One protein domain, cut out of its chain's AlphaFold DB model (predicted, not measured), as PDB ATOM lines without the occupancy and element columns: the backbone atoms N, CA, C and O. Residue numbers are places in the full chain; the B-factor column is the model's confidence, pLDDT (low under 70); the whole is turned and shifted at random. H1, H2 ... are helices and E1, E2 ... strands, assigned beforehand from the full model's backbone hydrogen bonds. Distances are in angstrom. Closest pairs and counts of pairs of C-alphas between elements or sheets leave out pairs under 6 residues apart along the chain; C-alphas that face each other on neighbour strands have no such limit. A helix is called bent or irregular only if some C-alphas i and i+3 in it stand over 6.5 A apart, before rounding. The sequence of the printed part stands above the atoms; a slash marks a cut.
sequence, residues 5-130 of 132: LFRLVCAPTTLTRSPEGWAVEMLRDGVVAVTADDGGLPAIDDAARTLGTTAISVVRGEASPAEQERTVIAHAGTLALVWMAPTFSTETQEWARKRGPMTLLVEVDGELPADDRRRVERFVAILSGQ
ATOM      1  N   LEU A   5       4.911  -7.267  -5.359       93.94
ATOM      2  CA  LEU A   5       6.085  -6.638  -4.751       93.94
ATOM      3  C   LEU A   5       7.286  -6.634  -5.699       93.94
ATOM      4  O   LEU A   5       8.115  -5.722  -5.683       93.94
ATOM      5  N   PHE A   6       7.381  -7.658  -6.545       95.75
ATOM      6  CA  PHE A   6       8.492  -7.822  -7.467       95.75
ATOM      7  C   PHE A   6       8.074  -8.518  -8.757       95.75
ATOM      8  O   PHE A   6       7.015  -9.139  -8.867       95.75
ATOM      9  N   ARG A   7       8.961  -8.425  -9.741       96.69
ATOM     10  CA  ARG A   7       8.891  -9.156 -10.993       96.69
ATOM     11  C   ARG A   7      10.090 -10.083 -11.120       96.69
ATOM     12  O   ARG A   7      11.223  -9.637 -10.960       96.69
ATOM     13  N   LEU A   8       9.840 -11.340 -11.459       97.25
ATOM     14  CA  LEU A   8      10.847 -12.267 -11.953       97.25
ATOM     15  C   LEU A   8      10.910 -12.197 -13.481       97.25
ATOM     16  O   LEU A   8       9.876 -12.288 -14.143       97.25
ATOM     17  N   VAL A   9      12.119 -12.093 -14.028       97.50
ATOM     18  CA  VAL A   9      12.404 -12.328 -15.446       97.50
ATOM     19  C   VAL A   9      13.428 -13.447 -15.577       97.50
ATOM     20  O   VAL A   9      14.516 -13.344 -15.012       97.50
ATOM     21  N   CYS A  10      13.085 -14.518 -16.290       96.31
ATOM     22  CA  CYS A  10      13.955 -15.681 -16.487       96.31
ATOM     23  C   CYS A  10      13.605 -16.464 -17.763       96.31
ATOM     24  O   CYS A  10      12.567 -16.225 -18.382       96.31
ATOM     25  N   ALA A  11      14.446 -17.425 -18.145       94.69
ATOM     26  CA  ALA A  11      14.072 -18.422 -19.145       94.69
ATOM     27  C   ALA A  11      13.044 -19.421 -18.561       94.69
ATOM     28  O   ALA A  11      13.113 -19.735 -17.366       94.69
ATOM     29  N   PRO A  12      12.126 -19.983 -19.375       94.75
ATOM     30  CA  PRO A  12      11.181 -21.010 -18.934       94.75
ATOM     31  C   PRO A  12      11.856 -22.191 -18.226       94.75
ATOM     32  O   PRO A  12      11.374 -22.666 -17.195       94.75
ATOM     33  N   THR A  13      13.014 -22.622 -18.731       92.75
ATOM     34  CA  THR A  13      13.788 -23.739 -18.169       92.75
ATOM     35  C   THR A  13      14.246 -23.514 -16.727       92.75
ATOM     36  O   THR A  13      14.361 -24.477 -15.969       92.75
ATOM     37  N   THR A  14      14.452 -22.266 -16.302       93.25
ATOM     38  CA  THR A  14      14.800 -21.945 -14.911       93.25
ATOM     39  C   THR A  14      13.652 -22.254 -13.951       93.25
ATOM     40  O   THR A  14      13.892 -22.679 -12.822       93.25
ATOM     41  N   LEU A  15      12.403 -22.094 -14.395       93.38
ATOM     42  CA  LEU A  15      11.223 -22.428 -13.594       93.38
ATOM     43  C   LEU A  15      11.025 -23.940 -13.525       93.38
ATOM     44  O   LEU A  15      10.870 -24.492 -12.437       93.38
ATOM     45  N   THR A  16      11.075 -24.618 -14.673       92.81
ATOM     46  CA  THR A  16      10.767 -26.055 -14.770       92.81
ATOM     47  C   THR A  16      11.839 -26.945 -14.145       92.81
ATOM     48  O   THR A  16      11.537 -28.061 -13.732       92.81
ATOM     49  N   ARG A  17      13.083 -26.459 -14.039       91.75
ATOM     50  CA  ARG A  17      14.188 -27.159 -13.364       91.75
ATOM     51  C   ARG A  17      14.380 -26.753 -11.904       91.75
ATOM     52  O   ARG A  17      15.274 -27.274 -11.245       91.75
ATOM     53  N   SER A  18      13.583 -25.817 -11.392       89.62
ATOM     54  CA  SER A  18      13.618 -25.486  -9.966       89.62
ATOM     55  C   SER A  18      13.019 -26.625  -9.122       89.62
ATOM     56  O   SER A  18      12.257 -27.439  -9.651       89.62
ATOM     57  N   PRO A  19      13.353 -26.725  -7.820       91.62
ATOM     58  CA  PRO A  19      12.731 -27.710  -6.944       91.62
ATOM     59  C   PRO A  19      11.206 -27.606  -6.966       91.62
ATOM     60  O   PRO A  19      10.649 -26.511  -7.067       91.62
ATOM     61  N   GLU A  20      10.533 -28.746  -6.827       89.88
ATOM     62  CA  GLU A  20       9.072 -28.804  -6.830       89.88
ATOM     63  C   GLU A  20       8.469 -27.823  -5.811       89.88
ATOM     64  O   GLU A  20       8.905 -27.740  -4.663       89.88
ATOM     65  N   GLY A  21       7.482 -27.039  -6.255       90.81
ATOM     66  CA  GLY A  21       6.785 -26.049  -5.429       90.81
ATOM     67  C   GLY A  21       7.556 -24.752  -5.156       90.81
ATOM     68  O   GLY A  21       6.924 -23.755  -4.813       90.81
ATOM     69  N   TRP A  22       8.875 -24.708  -5.378       93.12
ATOM     70  CA  TRP A  22       9.701 -23.536  -5.067       93.12
ATOM     71  C   TRP A  22       9.260 -22.287  -5.833       93.12
ATOM     72  O   TRP A  22       9.025 -21.239  -5.235       93.12
ATOM     73  N   ALA A  23       9.100 -22.396  -7.156       92.88
ATOM     74  CA  ALA A  23       8.725 -21.250  -7.984       92.88
ATOM     75  C   ALA A  23       7.319 -20.727  -7.639       92.88
ATOM     76  O   ALA A  23       7.104 -19.517  -7.619       92.88
ATOM     77  N   VAL A  24       6.387 -21.629  -7.310       94.00
ATOM     78  CA  VAL A  24       5.024 -21.285  -6.870       94.00
ATOM     79  C   VAL A  24       5.053 -20.540  -5.539       94.00
ATOM     80  O   VAL A  24       4.372 -19.531  -5.386       94.00
ATOM     81  N   GLU A  25       5.835 -21.021  -4.570       92.38
ATOM     82  CA  GLU A  25       5.960 -20.375  -3.265       92.38
ATOM     83  C   GLU A  25       6.628 -19.001  -3.372       92.38
ATOM     84  O   GLU A  25       6.112 -18.024  -2.830       92.38
ATOM     85  N   MET A  26       7.733 -18.913  -4.111       91.25
ATOM     86  CA  MET A  26       8.493 -17.678  -4.289       91.25
ATOM     87  C   MET A  26       7.667 -16.595  -4.995       91.25
ATOM     88  O   MET A  26       7.716 -15.434  -4.597       91.25
ATOM     89  N   LEU A  27       6.855 -16.963  -5.992       93.81
ATOM     90  CA  LEU A  27       6.025 -16.026  -6.758       93.81
ATOM     91  C   LEU A  27       4.691 -15.659  -6.087       93.81
ATOM     92  O   LEU A  27       3.900 -14.953  -6.708       93.81
ATOM     93  N   ARG A  28       4.424 -16.072  -4.838       92.44
ATOM     94  CA  ARG A  28       3.172 -15.721  -4.130       92.44
ATOM     95  C   ARG A  28       2.902 -14.215  -4.078       92.44
ATOM     96  O   ARG A  28       1.768 -13.802  -4.305       92.44
ATOM     97  N   ASP A  29       3.945 -13.425  -3.832       91.69
ATOM     98  CA  ASP A  29       3.880 -11.956  -3.755       91.69
ATOM     99  C   ASP A  29       4.454 -11.277  -5.015       91.69
ATOM    100  O   ASP A  29       4.724 -10.073  -5.028       91.69
ATOM    101  N   GLY A  30       4.695 -12.050  -6.076       94.19
ATOM    102  CA  GLY A  30       5.394 -11.604  -7.274       94.19
ATOM    103  C   GLY A  30       4.635 -11.889  -8.560       94.19
ATOM    104  O   GLY A  30       3.594 -12.538  -8.595       94.19
ATOM    105  N   VAL A  31       5.191 -11.396  -9.660       95.25
ATOM    106  CA  VAL A  31       4.763 -11.751 -11.017       95.25
ATOM    107  C   VAL A  31       5.950 -12.241 -11.824       95.25
ATOM    108  O   VAL A  31       7.088 -11.858 -11.560       95.25
ATOM    109  N   VAL A  32       5.695 -13.060 -12.839       96.62
ATOM    110  CA  VAL A  32       6.736 -13.597 -13.719       96.62
ATOM    111  C   VAL A  32       6.516 -13.159 -15.161       96.62
ATOM    112  O   VAL A  32       5.385 -13.112 -15.653       96.62
ATOM    113  N   ALA A  33       7.617 -12.856 -15.842       97.19
ATOM    114  CA  ALA A  33       7.678 -12.785 -17.289       97.19
ATOM    115  C   ALA A  33       8.845 -13.641 -17.789       97.19
ATOM    116  O   ALA A  33       9.931 -13.593 -17.222       97.19
ATOM    117  N   VAL A  34       8.636 -14.423 -18.844       96.38
ATOM    118  CA  VAL A  34       9.683 -15.289 -19.399       96.38
ATOM    119  C   VAL A  34      10.311 -14.677 -20.642       96.38
ATOM    120  O   VAL A  34       9.618 -14.061 -21.452       96.38
ATOM    121  N   THR A  35      11.618 -14.840 -20.815       94.25
ATOM    122  CA  THR A  35      12.287 -14.576 -22.096       94.25
ATOM    123  C   THR A  35      12.146 -15.795 -22.997       94.25
ATOM    124  O   THR A  35      12.256 -16.920 -22.519       94.25
ATOM    125  N   ALA A  36      11.911 -15.590 -24.294       85.62
ATOM    126  CA  ALA A  36      11.904 -16.699 -25.243       85.62
ATOM    127  C   ALA A  36      13.276 -17.399 -25.257       85.62
ATOM    128  O   ALA A  36      14.308 -16.730 -25.305       85.62
ATOM    129  N   ASP A  37      13.266 -18.728 -25.207       82.25
ATOM    130  CA  ASP A  37      14.438 -19.582 -25.393       82.25
ATOM    131  C   ASP A  37      14.224 -20.526 -26.591       82.25
ATOM    132  O   ASP A  37      13.178 -20.494 -27.253       82.25
ATOM    133  N   ASP A  38      15.213 -21.375 -26.874       85.25
ATOM    134  CA  ASP A  38      15.165 -22.337 -27.985       85.25
ATOM    135  C   ASP A  38      14.030 -23.372 -27.848       85.25
ATOM    136  O   ASP A  38      13.679 -24.046 -28.818       85.25
ATOM    137  N   GLY A  39      13.429 -23.504 -26.660       86.75
ATOM    138  CA  GLY A  39      12.304 -24.397 -26.401       86.75
ATOM    139  C   GLY A  39      10.961 -23.870 -26.915       86.75
ATOM    140  O   GLY A  39      10.004 -24.642 -27.022       86.75
ATOM    141  N   GLY A  40      10.874 -22.581 -27.265       90.94
ATOM    142  CA  GLY A  40       9.697 -21.969 -27.879       90.94
ATOM    143  C   GLY A  40       8.415 -22.087 -27.042       90.94
ATOM    144  O   GLY A  40       8.434 -22.080 -25.812       90.94
ATOM    145  N   LEU A  41       7.264 -22.182 -27.719       93.25
ATOM    146  CA  LEU A  41       5.955 -22.249 -27.055       93.25
ATOM    147  C   LEU A  41       5.792 -23.458 -26.105       93.25
ATOM    148  O   LEU A  41       5.248 -23.251 -25.022       93.25
ATOM    149  N   PRO A  42       6.259 -24.683 -26.432       94.88
ATOM    150  CA  PRO A  42       6.193 -25.814 -25.504       94.88
ATOM    151  C   PRO A  42       6.878 -25.556 -24.156       94.88
ATOM    152  O   PRO A  42       6.303 -25.871 -23.118       94.88
ATOM    153  N   ALA A  43       8.056 -24.924 -24.150       94.56
ATOM    154  CA  ALA A  43       8.760 -24.609 -22.906       94.56
ATOM    155  C   ALA A  43       7.997 -23.582 -22.050       94.56
ATOM    156  O   ALA A  43       7.965 -23.687 -20.824       94.56
ATOM    157  N   ILE A  44       7.336 -22.613 -22.694       95.12
ATOM    158  CA  ILE A  44       6.471 -21.638 -22.016       95.12
ATOM    159  C   ILE A  44       5.238 -22.330 -21.414       95.12
ATOM    160  O   ILE A  44       4.860 -22.019 -20.285       95.12
ATOM    161  N   ASP A  45       4.631 -23.278 -22.134       95.56
ATOM    162  CA  ASP A  45       3.499 -24.070 -21.634       95.56
ATOM    163  C   ASP A  45       3.894 -24.947 -20.436       95.56
ATOM    164  O   ASP A  45       3.186 -24.978 -19.428       95.56
ATOM    165  N   ASP A  46       5.057 -25.602 -20.494       95.19
ATOM    166  CA  ASP A  46       5.595 -26.359 -19.360       95.19
ATOM    167  C   ASP A  46       5.800 -25.458 -18.136       95.19
ATOM    168  O   ASP A  46       5.384 -25.815 -17.035       95.19
ATOM    169  N   ALA A  47       6.363 -24.259 -18.317       95.19
ATOM    170  CA  ALA A  47       6.515 -23.294 -17.230       95.19
ATOM    171  C   ALA A  47       5.160 -22.844 -16.651       95.19
ATOM    172  O   ALA A  47       5.018 -22.742 -15.430       95.19
ATOM    173  N   ALA A  48       4.147 -22.619 -17.495       96.00
ATOM    174  CA  ALA A  48       2.789 -22.290 -17.055       96.00
ATOM    175  C   ALA A  48       2.185 -23.413 -16.208       96.00
ATOM    176  O   ALA A  48       1.649 -23.150 -15.126       96.00
ATOM    177  N   ARG A  49       2.369 -24.667 -16.633       95.38
ATOM    178  CA  ARG A  49       1.959 -25.851 -15.869       95.38
ATOM    179  C   ARG A  49       2.712 -25.984 -14.547       95.38
ATOM    180  O   ARG A  49       2.064 -26.220 -13.532       95.38
ATOM    181  N   THR A  50       4.029 -25.771 -14.525       95.00
ATOM    182  CA  THR A  50       4.832 -25.768 -13.287       95.00
ATOM    183  C   THR A  50       4.324 -24.739 -12.279       95.00
ATOM    184  O   THR A  50       4.312 -25.006 -11.080       95.00
ATOM    185  N   LEU A  51       3.873 -23.577 -12.754       95.38
ATOM    186  CA  LEU A  51       3.317 -22.526 -11.903       95.38
ATOM    187  C   LEU A  51       1.820 -22.693 -11.599       95.38
ATOM    188  O   LEU A  51       1.267 -21.902 -10.838       95.38
ATOM    189  N   GLY A  52       1.150 -23.688 -12.188       94.56
ATOM    190  CA  GLY A  52      -0.293 -23.883 -12.043       94.56
ATOM    191  C   GLY A  52      -1.132 -22.725 -12.599       94.56
ATOM    192  O   GLY A  52      -2.248 -22.504 -12.130       94.56
ATOM    193  N   THR A  53      -0.611 -21.972 -13.573       93.69
ATOM    194  CA  THR A  53      -1.296 -20.831 -14.201       93.69
ATOM    195  C   THR A  53      -1.738 -21.160 -15.623       93.69
ATOM    196  O   THR A  53      -1.104 -21.939 -16.329       93.69
ATOM    197  N   THR A  54      -2.817 -20.527 -16.080       91.94
ATOM    198  CA  THR A  54      -3.294 -20.641 -17.466       91.94
ATOM    199  C   THR A  54      -2.545 -19.725 -18.434       91.94
ATOM    200  O   THR A  54      -2.701 -19.863 -19.643       91.94
ATOM    201  N   ALA A  55      -1.789 -18.747 -17.923       91.31
ATOM    202  CA  ALA A  55      -1.052 -17.786 -18.738       91.31
ATOM    203  C   ALA A  55       0.189 -17.246 -18.010       91.31
ATOM    204  O   ALA A  55       0.168 -17.014 -16.800       91.31
ATOM    205  N   ILE A  56       1.248 -16.994 -18.782       93.31
ATOM    206  CA  ILE A  56       2.492 -16.344 -18.355       93.31
ATOM    207  C   ILE A  56       2.800 -15.200 -19.330       93.31
ATOM    208  O   ILE A  56       2.591 -15.331 -20.536       93.31
ATOM    209  N   SER A  57       3.300 -14.074 -18.813       95.19
ATOM    210  CA  SER A  57       3.773 -12.973 -19.661       95.19
ATOM    211  C   SER A  57       5.073 -13.356 -20.362       95.19
ATOM    212  O   SER A  57       5.973 -13.907 -19.740       95.19
ATOM    213  N   VAL A  58       5.212 -13.007 -21.637       95.56
ATOM    214  CA  VAL A  58       6.451 -13.231 -22.393       95.56
ATOM    215  C   VAL A  58       7.084 -11.878 -22.682       95.56
ATOM    216  O   VAL A  58       6.433 -10.985 -23.229       95.56
ATOM    217  N   VAL A  59       8.350 -11.708 -22.303       95.31
ATOM    218  CA  VAL A  59       9.139 -10.555 -22.732       95.31
ATOM    219  C   VAL A  59       9.399 -10.715 -24.224       95.31
ATOM    220  O   VAL A  59       9.867 -11.763 -24.667       95.31
ATOM    221  N   ARG A  60       9.083  -9.674 -25.001       91.81
ATOM    222  CA  ARG A  60       9.326  -9.652 -26.447       91.81
ATOM    223  C   ARG A  60      10.774 -10.058 -26.745       91.81
ATOM    224  O   ARG A  60      11.691  -9.542 -26.107       91.81
ATOM    225  N   GLY A  61      10.939 -10.962 -27.709       91.12
ATOM    226  CA  GLY A  61      12.242 -11.358 -28.235       91.12
ATOM    227  C   GLY A  61      12.847 -10.266 -29.115       91.12
ATOM    228  O   GLY A  61      12.131  -9.649 -29.905       91.12
ATOM    229  N   GLU A  62      14.150 -10.046 -28.985       93.44
ATOM    230  CA  GLU A  62      14.908  -9.062 -29.764       93.44
ATOM    231  C   GLU A  62      15.966  -9.720 -30.663       93.44
ATOM    232  O   GLU A  62      16.319 -10.886 -30.489       93.44
ATOM    233  N   ALA A  63      16.492  -8.961 -31.628       91.19
ATOM    234  CA  ALA A  63      17.477  -9.459 -32.590       91.19
ATOM    235  C   ALA A  63      18.872  -9.687 -31.980       91.19
ATOM    236  O   ALA A  63      19.691 -10.401 -32.560       91.19
ATOM    237  N   SER A  64      19.156  -9.091 -30.819       92.25
ATOM    238  CA  SER A  64      20.428  -9.242 -30.118       92.25
ATOM    239  C   SER A  64      20.257  -9.322 -28.596       92.25
ATOM    240  O   SER A  64      19.314  -8.740 -28.051       92.25
ATOM    241  N   PRO A  65      21.203  -9.955 -27.871       91.25
ATOM    242  CA  PRO A  65      21.183  -9.979 -26.406       91.25
ATOM    243  C   PRO A  65      21.168  -8.580 -25.777       91.25
ATOM    244  O   PRO A  65      20.445  -8.336 -24.818       91.25
ATOM    245  N   ALA A  66      21.910  -7.627 -26.349       93.00
ATOM    246  CA  ALA A  66      21.948  -6.254 -25.846       93.00
ATOM    247  C   ALA A  66      20.596  -5.534 -25.992       93.00
ATOM    248  O   ALA A  66      20.196  -4.766 -25.119       93.00
ATOM    249  N   GLU A  67      19.870  -5.764 -27.088       95.06
ATOM    250  CA  GLU A  67      18.506  -5.246 -27.232       95.06
ATOM    251  C   GLU A  67      17.547  -5.941 -26.269       95.06
ATOM    252  O   GLU A  67      16.735  -5.263 -25.637       95.06
ATOM    253  N   GLN A  68      17.684  -7.259 -26.093       95.81
ATOM    254  CA  GLN A  68      16.886  -8.017 -25.134       95.81
ATOM    255  C   GLN A  68      17.038  -7.450 -23.722       95.81
ATOM    256  O   GLN A  68      16.041  -7.244 -23.028       95.81
ATOM    257  N   GLU A  69      18.268  -7.136 -23.312       97.00
ATOM    258  CA  GLU A  69      18.537  -6.528 -22.014       97.00
ATOM    259  C   GLU A  69      17.848  -5.164 -21.858       97.00
ATOM    260  O   GLU A  69      17.199  -4.916 -20.841       97.00
ATOM    261  N   ARG A  70      17.902  -4.298 -22.880       96.38
ATOM    262  CA  ARG A  70      17.195  -3.002 -22.864       96.38
ATOM    263  C   ARG A  70      15.685  -3.177 -22.741       96.38
ATOM    264  O   ARG A  70      15.040  -2.424 -22.009       96.38
ATOM    265  N   THR A  71      15.123  -4.174 -23.418       96.75
ATOM    266  CA  THR A  71      13.697  -4.496 -23.322       96.75
ATOM    267  C   THR A  71      13.326  -4.972 -21.918       96.75
ATOM    268  O   THR A  71      12.312  -4.525 -21.379       96.75
ATOM    269  N   VAL A  72      14.153  -5.799 -21.268       97.31
ATOM    270  CA  VAL A  72      13.917  -6.214 -19.873       97.31
ATOM    271  C   VAL A  72      14.059  -5.038 -18.902       97.31
ATOM    272  O   VAL A  72      13.215  -4.874 -18.019       97.31
ATOM    273  N   ILE A  73      15.061  -4.173 -19.088       96.69
ATOM    274  CA  ILE A  73      15.238  -2.941 -18.302       96.69
ATOM    275  C   ILE A  73      13.989  -2.056 -18.389       96.69
ATOM    276  O   ILE A  73      13.482  -1.600 -17.362       96.69
ATOM    277  N   ALA A  74      13.460  -1.844 -19.596       94.75
ATOM    278  CA  ALA A  74      12.225  -1.089 -19.795       94.75
ATOM    279  C   ALA A  74      11.016  -1.790 -19.147       94.75
ATOM    280  O   ALA A  74      10.173  -1.136 -18.532       94.75
ATOM    281  N   HIS A  75      10.954  -3.121 -19.232       94.56
ATOM    282  CA  HIS A  75       9.894  -3.934 -18.638       94.56
ATOM    283  C   HIS A  75       9.911  -3.939 -17.099       94.56
ATOM    284  O   HIS A  75       8.865  -4.120 -16.472       94.56
ATOM    285  N   ALA A  76      11.069  -3.720 -16.466       93.06
ATOM    286  CA  ALA A  76      11.204  -3.695 -15.010       93.06
ATOM    287  C   ALA A  76      10.267  -2.661 -14.356       93.06
ATOM    288  O   ALA A  76       9.644  -2.947 -13.330       93.06
ATOM    289  N   GLY A  77      10.112  -1.489 -14.980       90.56
ATOM    290  CA  GLY A  77       9.260  -0.412 -14.482       90.56
ATOM    291  C   GLY A  77       9.649   0.037 -13.069       90.56
ATOM    292  O   GLY A  77      10.827   0.226 -12.756       90.56
ATOM    293  N   THR A  78       8.652   0.214 -12.200       90.81
ATOM    294  CA  THR A  78       8.843   0.635 -10.800       90.81
ATOM    295  C   THR A  78       9.005  -0.527  -9.820       90.81
ATOM    296  O   THR A  78       9.464  -0.299  -8.704       90.81
ATOM    297  N   LEU A  79       8.674  -1.758 -10.220       93.94
ATOM    298  CA  LEU A  79       8.754  -2.930  -9.346       93.94
ATOM    299  C   LEU A  79      10.201  -3.332  -9.072       93.94
ATOM    300  O   LEU A  79      11.097  -3.112  -9.902       93.94
ATOM    301  N   ALA A  80      10.420  -3.978  -7.925       96.44
ATOM    302  CA  ALA A  80      11.662  -4.696  -7.703       96.44
ATOM    303  C   ALA A  80      11.809  -5.788  -8.774       96.44
ATOM    304  O   ALA A  80      10.824  -6.392  -9.199       96.44
ATOM    305  N   LEU A  81      13.029  -6.017  -9.246       97.69
ATOM    306  CA  LEU A  81      13.316  -6.971 -10.311       97.69
ATOM    307  C   LEU A  81      14.243  -8.064  -9.792       97.69
ATOM    308  O   LEU A  81      15.339  -7.771  -9.328       97.69
ATOM    309  N   VAL A  82      13.831  -9.316  -9.943       97.69
ATOM    310  CA  VAL A  82      14.723 -10.473  -9.932       97.69
ATOM    311  C   VAL A  82      14.927 -10.870 -11.386       97.69
ATOM    312  O   VAL A  82      13.963 -11.195 -12.073       97.69
ATOM    313  N   TRP A  83      16.157 -10.816 -11.878       97.81
ATOM    314  CA  TRP A  83      16.466 -11.164 -13.260       97.81
ATOM    315  C   TRP A  83      17.514 -12.266 -13.290       97.81
ATOM    316  O   TRP A  83      18.618 -12.100 -12.773       97.81
ATOM    317  N   MET A  84      17.129 -13.393 -13.878       96.62
ATOM    318  CA  MET A  84      17.962 -14.566 -14.099       96.62
ATOM    319  C   MET A  84      18.288 -14.678 -15.586       96.62
ATOM    320  O   MET A  84      17.377 -14.743 -16.413       96.62
ATOM    321  N   ALA A  85      19.572 -14.682 -15.921       95.38
ATOM    322  CA  ALA A  85      20.055 -14.848 -17.288       95.38
ATOM    323  C   ALA A  85      21.450 -15.486 -17.278       95.38
ATOM    324  O   ALA A  85      22.134 -15.378 -16.262       95.38
ATOM    325  N   PRO A  86      21.915 -16.101 -18.380       93.44
ATOM    326  CA  PRO A  86      23.243 -16.715 -18.424       93.44
ATOM    327  C   PRO A  86      24.379 -15.728 -18.134       93.44
ATOM    328  O   PRO A  86      25.360 -16.080 -17.485       93.44
ATOM    329  N   THR A  87      24.243 -14.491 -18.610       95.06
ATOM    330  CA  THR A  87      25.207 -13.404 -18.423       95.06
ATOM    331  C   THR A  87      24.488 -12.057 -18.423       95.06
ATOM    332  O   THR A  87      23.363 -11.947 -18.916       95.06
ATOM    333  N   PHE A  88      25.151 -11.025 -17.894       96.81
ATOM    334  CA  PHE A  88      24.708  -9.635 -18.013       96.81
ATOM    335  C   PHE A  88      25.813  -8.748 -18.576       96.81
ATOM    336  O   PHE A  88      26.974  -8.842 -18.168       96.81
ATOM    337  N   SER A  89      25.452  -7.821 -19.460       97.25
ATOM    338  CA  SER A  89      26.381  -6.778 -19.888       97.25
ATOM    339  C   SER A  89      26.780  -5.846 -18.737       97.25
ATOM    340  O   SER A  89      26.063  -5.674 -17.746       97.25
ATOM    341  N   THR A  90      27.920  -5.166 -18.897       97.25
ATOM    342  CA  THR A  90      28.367  -4.123 -17.960       97.25
ATOM    343  C   THR A  90      27.331  -3.006 -17.812       97.25
ATOM    344  O   THR A  90      27.111  -2.525 -16.703       97.25
ATOM    345  N   GLU A  91      26.649  -2.627 -18.898       97.12
ATOM    346  CA  GLU A  91      25.583  -1.616 -18.868       97.12
ATOM    347  C   GLU A  91      24.436  -2.053 -17.945       97.12
ATOM    348  O   GLU A  91      24.001  -1.285 -17.082       97.12
ATOM    349  N   THR A  92      24.004  -3.312 -18.055       97.88
ATOM    350  CA  THR A  92      22.951  -3.886 -17.207       97.88
ATOM    351  C   THR A  92      23.378  -3.984 -15.744       97.88
ATOM    352  O   THR A  92      22.611  -3.622 -14.847       97.88
ATOM    353  N   GLN A  93      24.618  -4.396 -15.475       97.75
ATOM    354  CA  GLN A  93      25.161  -4.435 -14.114       97.75
ATOM    355  C   GLN A  93      25.224  -3.031 -13.486       97.75
ATOM    356  O   GLN A  93      24.841  -2.837 -12.326       97.75
ATOM    357  N   GLU A  94      25.658  -2.024 -14.246       97.56
ATOM    358  CA  GLU A  94      25.680  -0.634 -13.789       97.56
ATOM    359  C   GLU A  94      24.281  -0.076 -13.541       97.56
ATOM    360  O   GLU A  94      24.066   0.629 -12.550       97.56
ATOM    361  N   TRP A  95      23.333  -0.388 -14.422       97.12
ATOM    362  CA  TRP A  95      21.934  -0.018 -14.262       97.12
ATOM    363  C   TRP A  95      21.331  -0.628 -12.991       97.12
ATOM    364  O   TRP A  95      20.758   0.102 -12.179       97.12
ATOM    365  N   ALA A  96      21.523  -1.930 -12.765       97.25
ATOM    366  CA  ALA A  96      21.029  -2.615 -11.574       97.25
ATOM    367  C   ALA A  96      21.608  -1.994 -10.295       97.25
ATOM    368  O   ALA A  96      20.869  -1.697  -9.358       97.25
ATOM    369  N   ARG A  97      22.913  -1.683 -10.292       96.38
ATOM    370  CA  ARG A  97      23.571  -0.988  -9.175       96.38
ATOM    371  C   ARG A  97      22.949   0.383  -8.895       96.38
ATOM    372  O   ARG A  97      22.776   0.736  -7.732       96.38
ATOM    373  N   LYS A  98      22.583   1.151  -9.930       96.25
ATOM    374  CA  LYS A  98      21.909   2.457  -9.777       96.25
ATOM    375  C   LYS A  98      20.493   2.325  -9.205       96.25
ATOM    376  O   LYS A  98      20.046   3.240  -8.519       96.25
ATOM    377  N   ARG A  99      19.804   1.199  -9.435       93.75
ATOM    378  CA  ARG A  99      18.498   0.895  -8.814       93.75
ATOM    379  C   ARG A  99      18.603   0.444  -7.353       93.75
ATOM    380  O   ARG A  99      17.578   0.309  -6.687       93.75
ATOM    381  N   GLY A 100      19.814   0.247  -6.831       88.44
ATOM    382  CA  GLY A 100      20.040  -0.115  -5.434       88.44
ATOM    383  C   GLY A 100      19.380  -1.452  -5.068       88.44
ATOM    384  O   GLY A 100      19.471  -2.402  -5.846       88.44
ATOM    385  N   PRO A 101      18.698  -1.561  -3.912       87.50
ATOM    386  CA  PRO A 101      18.114  -2.821  -3.450       87.50
ATOM    387  C   PRO A 101      16.874  -3.258  -4.251       87.50
ATOM    388  O   PRO A 101      16.260  -4.257  -3.912       87.50
ATOM    389  N   MET A 102      16.496  -2.536  -5.312       94.56
ATOM    390  CA  MET A 102      15.343  -2.864  -6.157       94.56
ATOM    391  C   MET A 102      15.678  -3.844  -7.285       94.56
ATOM    392  O   MET A 102      14.817  -4.146  -8.109       94.56
ATOM    393  N   THR A 103      16.925  -4.293  -7.434       97.06
ATOM    394  CA  THR A 103      17.290  -5.209  -8.521       97.06
ATOM    395  C   THR A 103      18.284  -6.261  -8.060       97.06
ATOM    396  O   THR A 103      19.376  -5.948  -7.591       97.06
ATOM    397  N   LEU A 104      17.905  -7.522  -8.244       97.44
ATOM    398  CA  LEU A 104      18.740  -8.690  -8.043       97.44
ATOM    399  C   LEU A 104      19.045  -9.328  -9.402       97.44
ATOM    400  O   LEU A 104      18.157  -9.895 -10.034       97.44
ATOM    401  N   LEU A 105      20.308  -9.255  -9.819       97.69
ATOM    402  CA  LEU A 105      20.826 -10.000 -10.967       97.69
ATOM    403  C   LEU A 105      21.397 -11.347 -10.502       97.69
ATOM    404  O   LEU A 105      22.178 -11.394  -9.538       97.69
ATOM    405  N   VAL A 106      21.011 -12.419 -11.190       97.06
ATOM    406  CA  VAL A 106      21.444 -13.796 -10.934       97.06
ATOM    407  C   VAL A 106      21.931 -14.403 -12.246       97.06
ATOM    408  O   VAL A 106      21.148 -14.567 -13.179       97.06
ATOM    409  N   GLU A 107      23.226 -14.698 -12.328       95.94
ATOM    410  CA  GLU A 107      23.811 -15.329 -13.512       95.94
ATOM    411  C   GLU A 107      23.600 -16.841 -13.434       95.94
ATOM    412  O   GLU A 107      24.186 -17.513 -12.589       95.94
ATOM    413  N   VAL A 108      22.710 -17.365 -14.274       92.75
ATOM    414  CA  VAL A 108      22.340 -18.780 -14.312       92.75
ATOM    415  C   VAL A 108      21.940 -19.183 -15.727       92.75
ATOM    416  O   VAL A 108      21.174 -18.486 -16.394       92.75
ATOM    417  N   ASP A 109      22.432 -20.339 -16.163       87.31
ATOM    418  CA  ASP A 109      22.043 -20.979 -17.417       87.31
ATOM    419  C   ASP A 109      21.354 -22.320 -17.112       87.31
ATOM    420  O   ASP A 109      21.992 -23.346 -16.864       87.31
ATOM    421  N   GLY A 110      20.021 -22.290 -17.036       83.19
ATOM    422  CA  GLY A 110      19.198 -23.453 -16.708       83.19
ATOM    423  C   GLY A 110      18.859 -23.584 -15.221       83.19
ATOM    424  O   GLY A 110      18.116 -22.761 -14.684       83.19
ATOM    425  N   GLU A 111      19.308 -24.673 -14.582       87.06
ATOM    426  CA  GLU A 111      18.930 -25.005 -13.197       87.06
ATOM    427  C   GLU A 111      19.483 -23.974 -12.209       87.06
ATOM    428  O   GLU A 111      20.674 -23.678 -12.218       87.06
ATOM    429  N   LEU A 112      18.617 -23.475 -11.323       88.38
ATOM    430  CA  LEU A 112      18.980 -22.500 -10.299       88.38
ATOM    431  C   LEU A 112      19.696 -23.173  -9.111       88.38
ATOM    432  O   LEU A 112      19.045 -23.914  -8.353       88.38
ATOM    433  N   PRO A 113      20.999 -22.895  -8.893       91.00
ATOM    434  CA  PRO A 113      21.762 -23.494  -7.804       91.00
ATOM    435  C   PRO A 113      21.200 -23.124  -6.429       91.00
ATOM    436  O   PRO A 113      20.596 -22.068  -6.239       91.00
ATOM    437  N   ALA A 114      21.439 -23.972  -5.425       91.75
ATOM    438  CA  ALA A 114      20.887 -23.775  -4.082       91.75
ATOM    439  C   ALA A 114      21.298 -22.441  -3.427       91.75
ATOM    440  O   ALA A 114      20.504 -21.856  -2.690       91.75
ATOM    441  N   ASP A 115      22.514 -21.955  -3.689       93.56
ATOM    442  CA  ASP A 115      22.977 -20.661  -3.177       93.56
ATOM    443  C   ASP A 115      22.228 -19.484  -3.803       93.56
ATOM    444  O   ASP A 115      21.806 -18.572  -3.084       93.56
ATOM    445  N   ASP A 116      21.987 -19.534  -5.112       94.88
ATOM    446  CA  ASP A 116      21.218 -18.506  -5.807       94.88
ATOM    447  C   ASP A 116      19.738 -18.555  -5.432       94.88
ATOM    448  O   ASP A 116      19.141 -17.502  -5.210       94.88
ATOM    449  N   ARG A 117      19.161 -19.747  -5.222       94.06
ATOM    450  CA  ARG A 117      17.808 -19.882  -4.648       94.06
ATOM    451  C   ARG A 117      17.697 -19.172  -3.304       94.06
ATOM    452  O   ARG A 117      16.852 -18.294  -3.147       94.06
ATOM    453  N   ARG A 118      18.614 -19.451  -2.370       94.31
ATOM    454  CA  ARG A 118      18.663 -18.773  -1.060       94.31
ATOM    455  C   ARG A 118      18.872 -17.266  -1.180       94.31
ATOM    456  O   ARG A 118      18.434 -16.493  -0.327       94.31
ATOM    457  N   ARG A 119      19.609 -16.811  -2.194       95.38
ATOM    458  CA  ARG A 119      19.812 -15.382  -2.462       95.38
ATOM    459  C   ARG A 119      18.517 -14.718  -2.933       95.38
ATOM    460  O   ARG A 119      18.202 -13.640  -2.436       95.38
ATOM    461  N   VAL A 120      17.761 -15.374  -3.811       95.31
ATOM    462  CA  VAL A 120      16.443 -14.918  -4.281       95.31
ATOM    463  C   VAL A 120      15.430 -14.903  -3.140       95.31
ATOM    464  O   VAL A 120      14.790 -13.882  -2.919       95.31
ATOM    465  N   GLU A 121      15.338 -15.978  -2.358       94.44
ATOM    466  CA  GLU A 121      14.434 -16.074  -1.202       94.44
ATOM    467  C   GLU A 121      14.676 -14.949  -0.192       94.44
ATOM    468  O   GLU A 121      13.737 -14.285   0.243       94.44
ATOM    469  N   ARG A 122      15.945 -14.676   0.145       94.88
ATOM    470  CA  ARG A 122      16.296 -13.564   1.041       94.88
ATOM    471  C   ARG A 122      15.888 -12.212   0.469       94.88
ATOM    472  O   ARG A 122      15.410 -11.366   1.215       94.88
ATOM    473  N   PHE A 123      16.087 -12.004  -0.829       95.06
ATOM    474  CA  PHE A 123      15.689 -10.768  -1.492       95.06
ATOM    475  C   PHE A 123      14.171 -10.564  -1.434       95.06
ATOM    476  O   PHE A 123      13.720  -9.501  -1.018       95.06
ATOM    477  N   VAL A 124      13.389 -11.597  -1.760       92.88
ATOM    478  CA  VAL A 124      11.920 -11.554  -1.688       92.88
ATOM    479  C   VAL A 124      11.444 -11.325  -0.251       92.88
ATOM    480  O   VAL A 124      10.621 -10.446  -0.020       92.88
ATOM    481  N   ALA A 125      12.022 -12.021   0.732       91.88
ATOM    482  CA  ALA A 125      11.672 -11.844   2.140       91.88
ATOM    483  C   ALA A 125      11.916 -10.409   2.645       91.88
ATOM    484  O   ALA A 125      11.122  -9.888   3.429       91.88
ATOM    485  N   ILE A 126      12.988  -9.750   2.184       91.81
ATOM    486  CA  ILE A 126      13.258  -8.341   2.508       91.81
ATOM    487  C   ILE A 126      12.155  -7.438   1.946       91.81
ATOM    488  O   ILE A 126      11.692  -6.549   2.656       91.81
ATOM    489  N   LEU A 127      11.704  -7.676   0.711       89.44
ATOM    490  CA  LEU A 127      10.640  -6.881   0.093       89.44
ATOM    491  C   LEU A 127       9.303  -7.051   0.821       89.44
ATOM    492  O   LEU A 127       8.656  -6.051   1.134       89.44
ATOM    493  N   SER A 128       8.918  -8.286   1.160       82.31
ATOM    494  CA  SER A 128       7.692  -8.550   1.927       82.31
ATOM    495  C   SER A 128       7.749  -7.927   3.326       82.31
ATOM    496  O   SER A 128       6.747  -7.407   3.805       82.31
ATOM    497  N   GLY A 129       8.925  -7.905   3.966       78.94
ATOM    498  CA  GLY A 129       9.126  -7.245   5.259       78.94
ATOM    499  C   GLY A 129       9.121  -5.711   5.208       78.94
ATOM    500  O   GLY A 129       8.835  -5.084   6.221       78.94
ATOM    501  N   GLN A 130       9.425  -5.098   4.059       65.06
ATOM    502  CA  GLN A 130       9.335  -3.643   3.856       65.06
ATOM    503  C   GLN A 130       7.916  -3.165   3.515       65.06
ATOM    504  O   GLN A 130       7.633  -1.975   3.641       65.06
TER     505      GLN A 130
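AT A GLANCE: This is residues 5 to 130 of the 132 residues of the protein "Unannotated protein" of freshwater metagenome (UniProt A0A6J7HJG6). One twisted sheet of five parallel strands stands between helices in three layers, H2 and H6 over one face and H4 and H5 over the other. Short H1 packs on H3 beside the strands, and H3 only grazes the sheet. The printed part has 126 residues, with named elements in the order E1 H1 H2 E2 H3 E3 H4 E4 H5 E5 H6; the sheet's order is E3 E2 E1 E4 E5, and the class is mixed, helices and strands. The whole is compact, with a radius of gyration of the C-alphas of 13.5 A, and rounded, spanning 38 by 35 by 24 A.

HOW THE PARTS SIT: E1, residues 6 to 10, has two parallel neighbours: E2, residues 30 to 35, with N 8 and O 31 within hydrogen-bond range at 2.8 A, and E4, residues 80 to 85, with N 7 and O 80 at 2.8 A. Parallel to E2 is edge strand E3, residues 57 to 59, with N 34 and O 57 at 2.9 A; parallel to E4 is edge strand E5, residues 103 to 107, with N 104 and O 81 at 2.8 A. H1, residues 12 to 16, over none of the strands, touches H3, residues 40 to 50; their closest C-alphas, of Pro 12 and Ala 47, are 5.5 A apart. H2, residues 22 to 29, is irregular, with C-alphas 26 and 29 7.4 A apart. H2 only just touches residues 121 to 128 of H6, residues 114 to 130, with 3 pairs of C-alphas within 8 A, the closest those of Met 26 and Glu 121, 6.9 A. H6, at a height over the sheet of 9.9 A, runs along the strands, at 3 degrees to E4 on the local plane. On the opposite face H4, residues 65 to 76, at a height of 8.9 A, runs along the strands, at 14 degrees to E1 on the local plane. H5, residues 90 to 98, is on the sheet; the closest C-alphas of H5 and E5, of Ala 96 and Thr 103, are 5.5 A apart. E1, H1 H2, E2; E2, H3, E3; and E4, H5, E5 are strand-helix-strand units, parallel neighbour strands with helices between; E3, H4, E4 is a split one, with E2 and E1 between its strands; each crossover is right-handed. Every O i to N i+4 pair is within hydrogen-bond range in H1, H3, H4, H5 and H6, and 2 of 4 in H2.

IN THESE COORDINATES: E1 begins at C-alpha 6, (8.492, -7.822, -7.467). E2 is 16.6 A long, H4 16.4 A and H6 24.5 A, ending at C-alpha 130, (9.335, -3.643, 3.856).

THE WHOLE: The C-alphas farthest apart, of Ala 63 and Gly 129, are 38.8 A apart. The printed part has no cut, and no link is long. Mean pLDDT of the printed part is 93.4; residue 130 alone is under 70.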